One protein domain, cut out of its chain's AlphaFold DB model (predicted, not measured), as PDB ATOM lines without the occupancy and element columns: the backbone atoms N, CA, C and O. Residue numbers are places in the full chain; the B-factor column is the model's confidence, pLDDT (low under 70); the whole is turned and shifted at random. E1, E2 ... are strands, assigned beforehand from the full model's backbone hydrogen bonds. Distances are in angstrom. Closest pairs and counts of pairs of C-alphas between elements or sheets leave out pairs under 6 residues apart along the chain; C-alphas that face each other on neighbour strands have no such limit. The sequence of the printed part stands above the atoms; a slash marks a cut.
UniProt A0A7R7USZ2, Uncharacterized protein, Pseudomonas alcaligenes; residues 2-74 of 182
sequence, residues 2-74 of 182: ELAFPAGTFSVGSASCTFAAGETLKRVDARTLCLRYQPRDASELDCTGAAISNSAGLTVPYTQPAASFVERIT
ATOM      1  N   GLU A   2     -23.304  -3.696   0.256       57.16
ATOM      2  CA  GLU A   2     -23.174  -4.090   1.672       57.16
ATOM      3  C   GLU A   2     -24.321  -3.585   2.560       57.16
ATOM      4  O   GLU A   2     -24.812  -4.337   3.389       57.16
ATOM      5  N   LEU A   3     -24.821  -2.366   2.323       62.06
ATOM      6  CA  LEU A   3     -25.997  -1.830   3.028       62.06
ATOM      7  C   LEU A   3     -27.304  -2.590   2.725       62.06
ATOM      8  O   LEU A   3     -28.197  -2.616   3.561       62.06
ATOM      9  N   ALA A   4     -27.426  -3.199   1.541       71.44
ATOM     10  CA  ALA A   4     -28.611  -3.967   1.140       71.44
ATOM     11  C   ALA A   4     -28.520  -5.443   1.559       71.44
ATOM     12  O   ALA A   4     -29.533  -6.092   1.795       71.44
ATOM     13  N   PHE A   5     -27.296  -5.960   1.649       84.44
ATOM     14  CA  PHE A   5     -26.978  -7.341   1.978       84.44
ATOM     15  C   PHE A   5     -25.852  -7.361   3.022       84.44
ATOM     16  O   PHE A   5     -24.691  -7.599   2.668       84.44
ATOM     17  N   PRO A   6     -26.160  -7.092   4.304       86.25
ATOM     18  CA  PRO A   6     -25.156  -7.094   5.362       86.25
ATOM     19  C   PRO A   6     -24.571  -8.494   5.567       86.25
ATOM     20  O   PRO A   6     -25.175  -9.502   5.185       86.25
ATOM     21  N   ALA A   7     -23.383  -8.577   6.162       91.31
ATOM     22  CA  ALA A   7     -22.853  -9.863   6.603       91.31
ATOM     23  C   ALA A   7     -23.773 -10.471   7.676       91.31
ATOM     24  O   ALA A   7     -24.338  -9.743   8.492       91.31
ATOM     25  N   GLY A   8     -23.927 -11.793   7.683       93.06
ATOM     26  CA  GLY A   8     -24.759 -12.453   8.685       93.06
ATOM     27  C   GLY A   8     -24.949 -13.946   8.464       93.06
ATOM     28  O   GLY A   8     -24.670 -14.476   7.385       93.06
ATOM     29  N   THR A   9     -25.459 -14.601   9.505       95.31
ATOM     30  CA  THR A   9     -25.900 -15.997   9.493       95.31
ATOM     31  C   THR A   9     -27.414 -16.027   9.636       95.31
ATOM     32  O   THR A   9     -27.968 -15.438  10.561       95.31
ATOM     33  N   PHE A  10     -28.073 -16.713   8.712       92.56
ATOM     34  CA  PHE A  10     -29.524 -16.766   8.593       92.56
ATOM     35  C   PHE A  10     -29.984 -18.211   8.747       92.56
ATOM     36  O   PHE A  10     -29.448 -19.101   8.081       92.56
ATOM     37  N   SER A  11     -30.960 -18.444   9.620       92.31
ATOM     38  CA  SER A  11     -31.587 -19.756   9.785       92.31
ATOM     39  C   SER A  11     -32.533 -20.040   8.619       92.31
ATOM     40  O   SER A  11     -33.323 -19.181   8.238       92.31
ATOM     41  N   VAL A  12     -32.452 -21.247   8.064       89.69
ATOM     42  CA  VAL A  12     -33.247 -21.720   6.922       89.69
ATOM     43  C   VAL A  12     -33.640 -23.173   7.164       89.69
ATOM     44  O   VAL A  12     -32.810 -24.082   7.074       89.69
ATOM     45  N   GLY A  13     -34.906 -23.386   7.525       84.12
ATOM     46  CA  GLY A  13     -35.364 -24.672   8.049       84.12
ATOM     47  C   GLY A  13     -34.562 -25.076   9.289       84.12
ATOM     48  O   GLY A  13     -34.417 -24.295  10.227       84.12
ATOM     49  N   SER A  14     -33.997 -26.283   9.275       85.88
ATOM     50  CA  SER A  14     -33.102 -26.801  10.323       85.88
ATOM     51  C   SER A  14     -31.617 -26.466  10.110       85.88
ATOM     52  O   SER A  14     -30.770 -26.898  10.891       85.88
ATOM     53  N   ALA A  15     -31.280 -25.723   9.053       93.19
ATOM     54  CA  ALA A  15     -29.911 -25.387   8.674       93.19
ATOM     55  C   ALA A  15     -29.657 -23.873   8.739       93.19
ATOM     56  O   ALA A  15     -30.518 -23.083   9.128       93.19
ATOM     57  N   SER A  16     -28.453 -23.453   8.344       94.69
ATOM     58  CA  SER A  16     -28.104 -22.039   8.222       94.69
ATOM     59  C   SER A  16     -27.368 -21.721   6.921       94.69
ATOM     60  O   SER A  16     -26.756 -22.587   6.283       94.69
ATOM     61  N   CYS A  17     -27.432 -20.449   6.538       96.25
ATOM     62  CA  CYS A  17     -26.682 -19.848   5.446       96.25
ATOM     63  C   CYS A  17     -25.910 -18.636   5.973       96.25
ATOM     64  O   CYS A  17     -26.495 -17.753   6.595       96.25
ATOM     65  N   THR A  18     -24.598 -18.580   5.730       95.38
ATOM     66  CA  THR A  18     -23.731 -17.493   6.221       95.38
ATOM     67  C   THR A  18     -23.133 -16.719   5.062       95.38
ATOM     68  O   THR A  18     -22.365 -17.289   4.292       95.38
ATOM     69  N   PHE A  19     -23.404 -15.424   4.967       92.75
ATOM     70  CA  PHE A  19     -22.929 -14.563   3.883       92.75
ATOM     71  C   PHE A  19     -21.996 -13.477   4.411       92.75
ATOM     72  O   PHE A  19     -22.254 -12.893   5.467       92.75
ATOM     73  N   ALA A  20     -20.939 -13.170   3.660       90.88
ATOM     74  CA  ALA A  20     -20.202 -11.925   3.835       90.88
ATOM     75  C   ALA A  20     -21.017 -10.740   3.287       90.88
ATOM     76  O   ALA A  20     -22.024 -10.909   2.586       90.88
ATOM     77  N   ALA A  21     -20.603  -9.521   3.629       87.81
ATOM     78  CA  ALA A  21     -21.282  -8.320   3.165       87.81
ATOM     79  C   ALA A  21     -21.269  -8.261   1.625       87.81
ATOM     80  O   ALA A  21     -20.250  -8.498   0.982       87.81
ATOM     81  N   GLY A  22     -22.432  -8.007   1.027       84.12
ATOM     82  CA  GLY A  22     -22.615  -7.960  -0.424       84.12
ATOM     83  C   GLY A  22     -22.698  -9.315  -1.145       84.12
ATOM     84  O   GLY A  22     -23.086  -9.327  -2.310       84.12
ATOM     85  N   GLU A  23     -22.401 -10.451  -0.502       87.94
ATOM     86  CA  GLU A  23     -22.578 -11.774  -1.129       87.94
ATOM     87  C   GLU A  23     -24.064 -12.107  -1.261       87.94
ATOM     88  O   GLU A  23     -24.786 -12.000  -0.281       87.94
ATOM     89  N   THR A  24     -24.542 -12.563  -2.416       89.00
ATOM     90  CA  THR A  24     -25.941 -13.017  -2.586       89.00
ATOM     91  C   THR A  24     -26.061 -14.493  -2.933       89.00
ATOM     92  O   THR A  24     -27.151 -15.052  -2.890       89.00
ATOM     93  N   LEU A  25     -24.942 -15.148  -3.234       91.81
ATOM     94  CA  LEU A  25     -24.871 -16.565  -3.539       91.81
ATOM     95  C   LEU A  25     -23.629 -17.145  -2.879       91.81
ATOM     96  O   LEU A  25     -22.548 -16.561  -2.964       91.81
ATOM     97  N   LYS A  26     -23.780 -18.307  -2.254       92.50
ATOM     98  CA  LYS A  26     -22.689 -19.014  -1.605       92.50
ATOM     99  C   LYS A  26     -22.791 -20.506  -1.838       92.50
ATOM    100  O   LYS A  26     -23.827 -21.123  -1.599       92.50
ATOM    101  N   ARG A  27     -21.676 -21.090  -2.253       94.62
ATOM    102  CA  ARG A  27     -21.509 -22.537  -2.272       94.62
ATOM    103  C   ARG A  27     -21.329 -23.034  -0.840       94.62
ATOM    104  O   ARG A  27     -20.441 -22.552  -0.142       94.62
ATOM    105  N   VAL A  28     -22.135 -24.005  -0.426       95.50
ATOM    106  CA  VAL A  28     -21.932 -24.716   0.844       95.50
ATOM    107  C   VAL A  28     -21.061 -25.938   0.584       95.50
ATOM    108  O   VAL A  28     -19.984 -26.073   1.156       95.50
ATOM    109  N   ASP A  29     -21.470 -26.765  -0.373       95.75
ATOM    110  CA  ASP A  29     -20.730 -27.929  -0.849       95.75
ATOM    111  C   ASP A  29     -21.058 -28.190  -2.337       95.75
ATOM    112  O   ASP A  29     -21.513 -27.291  -3.042       95.75
ATOM    113  N   ALA A  30     -20.749 -29.380  -2.854       95.62
ATOM    114  CA  ALA A  30     -20.975 -29.717  -4.263       95.62
ATOM    115  C   ALA A  30     -22.462 -29.872  -4.632       95.62
ATOM    116  O   ALA A  30     -22.798 -29.794  -5.808       95.62
ATOM    117  N   ARG A  31     -23.338 -30.088  -3.646       96.38
ATOM    118  CA  ARG A  31     -24.767 -30.378  -3.833       96.38
ATOM    119  C   ARG A  31     -25.681 -29.424  -3.072       96.38
ATOM    120  O   ARG A  31     -26.901 -29.515  -3.211       96.38
ATOM    121  N   THR A  32     -25.099 -28.486  -2.331       97.00
ATOM    122  CA  THR A  32     -25.827 -27.446  -1.622       97.00
ATOM    123  C   THR A  32     -25.282 -26.050  -1.896       97.00
ATOM    124  O   THR A  32     -24.083 -25.777  -1.790       97.00
ATOM    125  N   LEU A  33     -26.209 -25.128  -2.147       95.62
ATOM    126  CA  LEU A  33     -25.949 -23.696  -2.187       95.62
ATOM    127  C   LEU A  33     -26.920 -22.931  -1.293       95.62
ATOM    128  O   LEU A  33     -28.008 -23.403  -0.964       95.62
ATOM    129  N   CYS A  34     -26.502 -21.728  -0.939       95.56
ATOM    130  CA  CYS A  34     -27.325 -20.709  -0.320       95.56
ATOM    131  C   CYS A  34     -27.450 -19.533  -1.287       95.56
ATOM    132  O   CYS A  34     -26.433 -19.049  -1.787       95.56
ATOM    133  N   LEU A  35     -28.662 -19.039  -1.513       92.88
ATOM    134  CA  LEU A  35     -28.898 -17.768  -2.189       92.88
ATOM    135  C   LEU A  35     -29.694 -16.826  -1.288       92.88
ATOM    136  O   LEU A  35     -30.413 -17.261  -0.393       92.88
ATOM    137  N   ARG A  36     -29.553 -15.525  -1.519       91.38
ATOM    138  CA  ARG A  36     -30.415 -14.515  -0.921       91.38
ATOM    139  C   ARG A  36     -30.752 -13.419  -1.911       91.38
ATOM    140  O   ARG A  36     -29.920 -13.035  -2.734       91.38
ATOM    141  N   TYR A  37     -31.965 -12.903  -1.806       88.19
ATOM    142  CA  TYR A  37     -32.468 -11.850  -2.674       88.19
ATOM    143  C   TYR A  37     -33.487 -10.990  -1.935       88.19
ATOM    144  O   TYR A  37     -34.070 -11.397  -0.933       88.19
ATOM    145  N   GLN A  38     -33.655  -9.761  -2.408       85.38
ATOM    146  CA  GLN A  38     -34.718  -8.895  -1.921       85.38
ATOM    147  C   GLN A  38     -35.993  -9.215  -2.701       85.38
ATOM    148  O   GLN A  38     -35.906  -9.327  -3.928       85.38
ATOM    149  N   PRO A  39     -37.146  -9.332  -2.029       85.31
ATOM    150  CA  PRO A  39     -38.415  -9.419  -2.727       85.31
ATOM    151  C   PRO A  39     -38.655  -8.138  -3.532       85.31
ATOM    152  O   PRO A  39     -38.311  -7.027  -3.116       85.31
ATOM    153  N   ARG A  40     -39.273  -8.302  -4.691       83.69
ATOM    154  CA  ARG A  40     -39.806  -7.243  -5.534       83.69
ATOM    155  C   ARG A  40     -40.987  -6.568  -4.853       83.69
ATOM    156  O   ARG A  40     -41.048  -5.346  -4.848       83.69
ATOM    157  N   ASP A  41     -41.919  -7.348  -4.315       85.56
ATOM    158  CA  ASP A  41     -43.165  -6.845  -3.742       85.56
ATOM    159  C   ASP A  41     -43.702  -7.760  -2.629       85.56
ATOM    160  O   ASP A  41     -43.179  -8.843  -2.373       85.56
ATOM    161  N   ALA A  42     -44.752  -7.300  -1.947       85.12
ATOM    162  CA  ALA A  42     -45.364  -7.996  -0.816       85.12
ATOM    163  C   ALA A  42     -46.007  -9.355  -1.159       85.12
ATOM    164  O   ALA A  42     -46.322 -10.106  -0.238       85.12
ATOM    165  N   SER A  43     -46.232  -9.649  -2.443       88.44
ATOM    166  CA  SER A  43     -46.820 -10.910  -2.913       88.44
ATOM    167  C   SER A  43     -45.782 -11.951  -3.321       88.44
ATOM    168  O   SER A  43     -46.149 -13.081  -3.640       88.44
ATOM    169  N   GLU A  44     -44.496 -11.597  -3.316       89.06
ATOM    170  CA  GLU A  44     -43.441 -12.555  -3.615       89.06
ATOM    171  C   GLU A  44     -43.356 -13.621  -2.520       89.06
ATOM    172  O   GLU A  44     -43.466 -13.333  -1.324       89.06
ATOM    173  N   LEU A  45     -43.181 -14.863  -2.960       91.94
ATOM    174  CA  LEU A  45     -43.074 -16.040  -2.113       91.94
ATOM    175  C   LEU A  45     -41.667 -16.609  -2.241       91.94
ATOM    176  O   LEU A  45     -41.068 -16.543  -3.316       91.94
ATOM    177  N   ASP A  46     -41.168 -17.197  -1.161       91.06
ATOM    178  CA  ASP A  46     -39.937 -17.970  -1.210       91.06
ATOM    179  C   ASP A  46     -40.128 -19.286  -1.982       91.06
ATOM    180  O   ASP A  46     -41.235 -19.680  -2.363       91.06
ATOM    181  N   CYS A  47     -39.032 -20.008  -2.178       92.19
ATOM    182  CA  CYS A  47     -39.021 -21.325  -2.806       92.19
ATOM    183  C   CYS A  47     -39.936 -22.387  -2.160       92.19
ATOM    184  O   CYS A  47     -40.149 -23.435  -2.765       92.19
ATOM    185  N   THR A  48     -40.437 -22.168  -0.939       93.00
ATOM    186  CA  THR A  48     -41.386 -23.058  -0.252       93.00
ATOM    187  C   THR A  48     -42.835 -22.586  -0.384       93.00
ATOM    188  O   THR A  48     -43.750 -23.277   0.062       93.00
ATOM    189  N   GLY A  49     -43.059 -21.432  -1.019       92.56
ATOM    190  CA  GLY A  49     -44.365 -20.793  -1.144       92.56
ATOM    191  C   GLY A  49     -44.729 -19.894   0.042       92.56
ATOM    192  O   GLY A  49     -45.887 -19.495   0.159       92.56
ATOM    193  N   ALA A  50     -43.782 -19.570   0.928       90.56
ATOM    194  CA  ALA A  50     -44.025 -18.721   2.089       90.56
ATOM    195  C   ALA A  50     -43.795 -17.238   1.767       90.56
ATOM    196  O   ALA A  50     -42.831 -16.863   1.104       90.56
ATOM    197  N   ALA A  51     -44.674 -16.370   2.271       89.12
ATOM    198  CA  ALA A  51     -44.530 -14.924   2.121       89.12
ATOM    199  C   ALA A  51     -43.413 -14.368   3.015       89.12
ATOM    200  O   ALA A  51     -43.113 -14.912   4.082       89.12
ATOM    201  N   ILE A  52     -42.832 -13.233   2.618       85.31
ATOM    202  CA  ILE A  52     -41.792 -12.601   3.425       85.31
ATOM    203  C   ILE A  52     -42.337 -12.004   4.725       85.31
ATOM    204  O   ILE A  52     -43.366 -11.326   4.757       85.31
ATOM    205  N   SER A  53     -41.595 -12.197   5.816       75.44
ATOM    206  CA  SER A  53     -41.857 -11.496   7.069       75.44
ATOM    207  C   SER A  53     -41.620  -9.992   6.889       75.44
ATOM    208  O   SER A  53     -40.540  -9.594   6.455       75.44
ATOM    209  N   ASN A  54     -42.593  -9.165   7.285       73.00
ATOM    210  CA  ASN A  54     -42.548  -7.696   7.209       73.00
ATOM    211  C   ASN A  54     -42.607  -7.113   5.779       73.00
ATOM    212  O   ASN A  54     -41.752  -6.336   5.354       73.00
ATOM    213  N   SER A  55     -43.668  -7.455   5.044       75.75
ATOM    214  CA  SER A  55     -43.934  -6.949   3.692       75.75
ATOM    215  C   SER A  55     -44.458  -5.505   3.632       75.75
ATOM    216  O   SER A  55     -44.540  -4.928   2.549       75.75
ATOM    217  N   ALA A  56     -44.770  -4.886   4.778       70.94
ATOM    218  CA  ALA A  56     -45.345  -3.539   4.854       70.94
ATOM    219  C   ALA A  56     -44.448  -2.450   4.227       70.94
ATOM    220  O   ALA A  56     -44.949  -1.430   3.762       70.94
ATOM    221  N   GLY A  57     -43.129  -2.675   4.183       67.56
ATOM    222  CA  GLY A  57     -42.157  -1.772   3.557       67.56
ATOM    223  C   GLY A  57     -41.953  -1.970   2.049       67.56
ATOM    224  O   GLY A  57     -41.150  -1.253   1.458       67.56
ATOM    225  N   LEU A  58     -42.641  -2.924   1.410       76.62
ATOM    226  CA  LEU A  58     -42.431  -3.305   0.003       76.62
ATOM    227  C   LEU A  58     -43.365  -2.583  -0.978       76.62
ATOM    228  O   LEU A  58     -43.786  -3.151  -1.983       76.62
ATOM    229  N   THR A  59     -43.705  -1.325  -0.697       74.19
ATOM    230  CA  THR A  59     -44.567  -0.509  -1.570       74.19
ATOM    231  C   THR A  59     -43.854  -0.037  -2.834       74.19
ATOM    232  O   THR A  59     -44.498   0.149  -3.865       74.19
ATOM    233  N   VAL A  60     -42.527   0.123  -2.780       73.94
ATOM    234  CA  VAL A  60     -41.687   0.378  -3.955       73.94
ATOM    235  C   VAL A  60     -40.509  -0.600  -3.949       73.94
ATOM    236  O   VAL A  60     -39.707  -0.566  -3.006       73.94
ATOM    237  N   PRO A  61     -40.363  -1.445  -4.989       74.62
ATOM    238  CA  PRO A  61     -39.314  -2.456  -5.047       74.62
ATOM    239  C   PRO A  61     -37.923  -1.864  -4.794       74.62
ATOM    240  O   PRO A  61     -37.541  -0.874  -5.418       74.62
ATOM    241  N   TYR A  62     -37.150  -2.501  -3.911       75.00
ATOM    242  CA  TYR A  62     -35.719  -2.226  -3.701       75.00
ATOM    243  C   TYR A  62     -35.360  -0.811  -3.198       75.00
ATOM    244  O   TYR A  62     -34.208  -0.391  -3.315       75.00
ATOM    245  N   THR A  63     -36.316  -0.058  -2.643       67.50
ATOM    246  CA  THR A  63     -36.086   1.329  -2.178       67.50
ATOM    247  C   THR A  63     -35.655   1.449  -0.721       67.50
ATOM    248  O   THR A  63     -35.060   2.453  -0.334       67.50
ATOM    249  N   GLN A  64     -35.918   0.422   0.082       63.97
ATOM    250  CA  GLN A  64     -35.460   0.295   1.462       63.97
ATOM    251  C   GLN A  64     -34.845  -1.096   1.643       63.97
ATOM    252  O   GLN A  64     -35.243  -2.024   0.929       63.97
ATOM    253  N   PRO A  65     -33.885  -1.285   2.569       62.62
ATOM    254  CA  PRO A  65     -33.434  -2.618   2.935       62.62
ATOM    255  C   PRO A  65     -34.602  -3.366   3.587       62.62
ATOM    256  O   PRO A  65     -34.852  -3.255   4.785       62.62
ATOM    257  N   ALA A  66     -35.360  -4.097   2.776       64.38
ATOM    258  CA  ALA A  66     -36.323  -5.062   3.266       64.38
ATOM    259  C   ALA A  66     -35.586  -6.290   3.809       64.38
ATOM    260  O   ALA A  66     -34.418  -6.529   3.478       64.38
ATOM    261  N   ALA A  67     -36.288  -7.100   4.606       74.56
ATOM    262  CA  ALA A  67     -35.839  -8.461   4.857       74.56
ATOM    263  C   ALA A  67     -35.546  -9.140   3.506       74.56
ATOM    264  O   ALA A  67     -36.268  -8.941   2.529       74.56
ATOM    265  N   SER A  68     -34.448  -9.885   3.422       83.31
ATOM    266  CA  SER A  68     -34.139 -10.689   2.243       83.31
ATOM    267  C   SER A  68     -34.723 -12.080   2.414       83.31
ATOM    268  O   SER A  68     -34.606 -12.653   3.500       83.31
ATOM    269  N   PHE A  69     -35.232 -12.665   1.337       89.69
ATOM    270  CA  PHE A  69     -35.352 -14.112   1.284       89.69
ATOM    271  C   PHE A  69     -33.964 -14.728   1.353       89.69
ATOM    272  O   PHE A  69     -33.021 -14.238   0.724       89.69
ATOM    273  N   VAL A  70     -33.845 -15.789   2.141       92.81
ATOM    274  CA  VAL A  70     -32.662 -16.637   2.184       92.81
ATOM    275  C   VAL A  70     -33.124 -18.051   1.904       92.81
ATOM    276  O   VAL A  70     -34.028 -18.558   2.563       92.81
ATOM    277  N   GLU A  71     -32.504 -18.673   0.914       94.38
ATOM    278  CA  GLU A  71     -32.881 -19.995   0.446       94.38
ATOM    279  C   GLU A  71     -31.671 -20.910   0.419       94.38
ATOM    280  O   GLU A  71     -30.586 -20.541  -0.042       94.38
ATOM    281  N   ARG A  72     -31.874 -22.134   0.894       96.69
ATOM    282  CA  ARG A  72     -30.902 -23.218   0.825       96.69
ATOM    283  C   ARG A  72     -31.424 -24.297  -0.107       96.69
ATOM    284  O   ARG A  72     -32.351 -25.018   0.256       96.69
ATOM    285  N   ILE A  73     -30.777 -24.447  -1.258       96.50
ATOM    286  CA  ILE A  73     -31.092 -25.480  -2.249       96.50
ATOM    287  C   ILE A  73     -30.154 -26.660  -2.040       96.50
ATOM    288  O   ILE A  73     -28.939 -26.471  -2.020       96.50
ATOM    289  N   THR A  74     -30.696 -27.863  -1.861       97.50
ATOM    290  CA  THR A  74     -29.914 -29.084  -1.608       97.50
ATOM    291  C   THR A  74     -30.418 -30.254  -2.442       97.50
ATOM    292  O   THR A  74     -31.623 -30.484  -2.505       97.50
TER     293      THR A  74
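This is residues 2 to 74 of the 182 residues of an uncharacterized protein of Pseudomonas alcaligenes (UniProt A0A7R7USZ2). With little regular structure, this is a small sandwich: hairpin E1 E2 crosses one face of the antiparallel sheet E3 E4 E5, and a wide loop, residues 38 to 68, extends beyond one end. The printed part has 73 residues, no named helix and five strands, E1 to E5 in order, class all strand, with 25 residues in named elements. It is compact, with a radius of gyration of the C-alphas of 12.3 A, spanning 37 by 27 by 16 A.

E1, residues 8 to 12, begins at C-alpha 8 (-24.759, -12.453, 8.685). E2 is residues 15 to 19, E3 25 to 27, E4 32 to 37, 17.0 A long. E5, residues 69 to 74, 16.2 A, ends at C-alpha 74 (-29.914, -29.084, -1.608).

In hairpin E1 E2, N 10 and O 17 are 2.8 A apart. E3 E4 E5 is a meander of antiparallel hairpins, with N 26 to O 34 and N 35 to O 71 each 2.8 A. The two sheets' strands stand at 64 degrees; the closest C-alphas of E2 and E4, Cys 17 and Cys 34, are 5.9 A apart. E1 is apart from E3 and E4.

The printed part has no cut. The link E4 to E5 is long. Residues 2 to 3, 57 and 63 to 66 have pLDDT under 70.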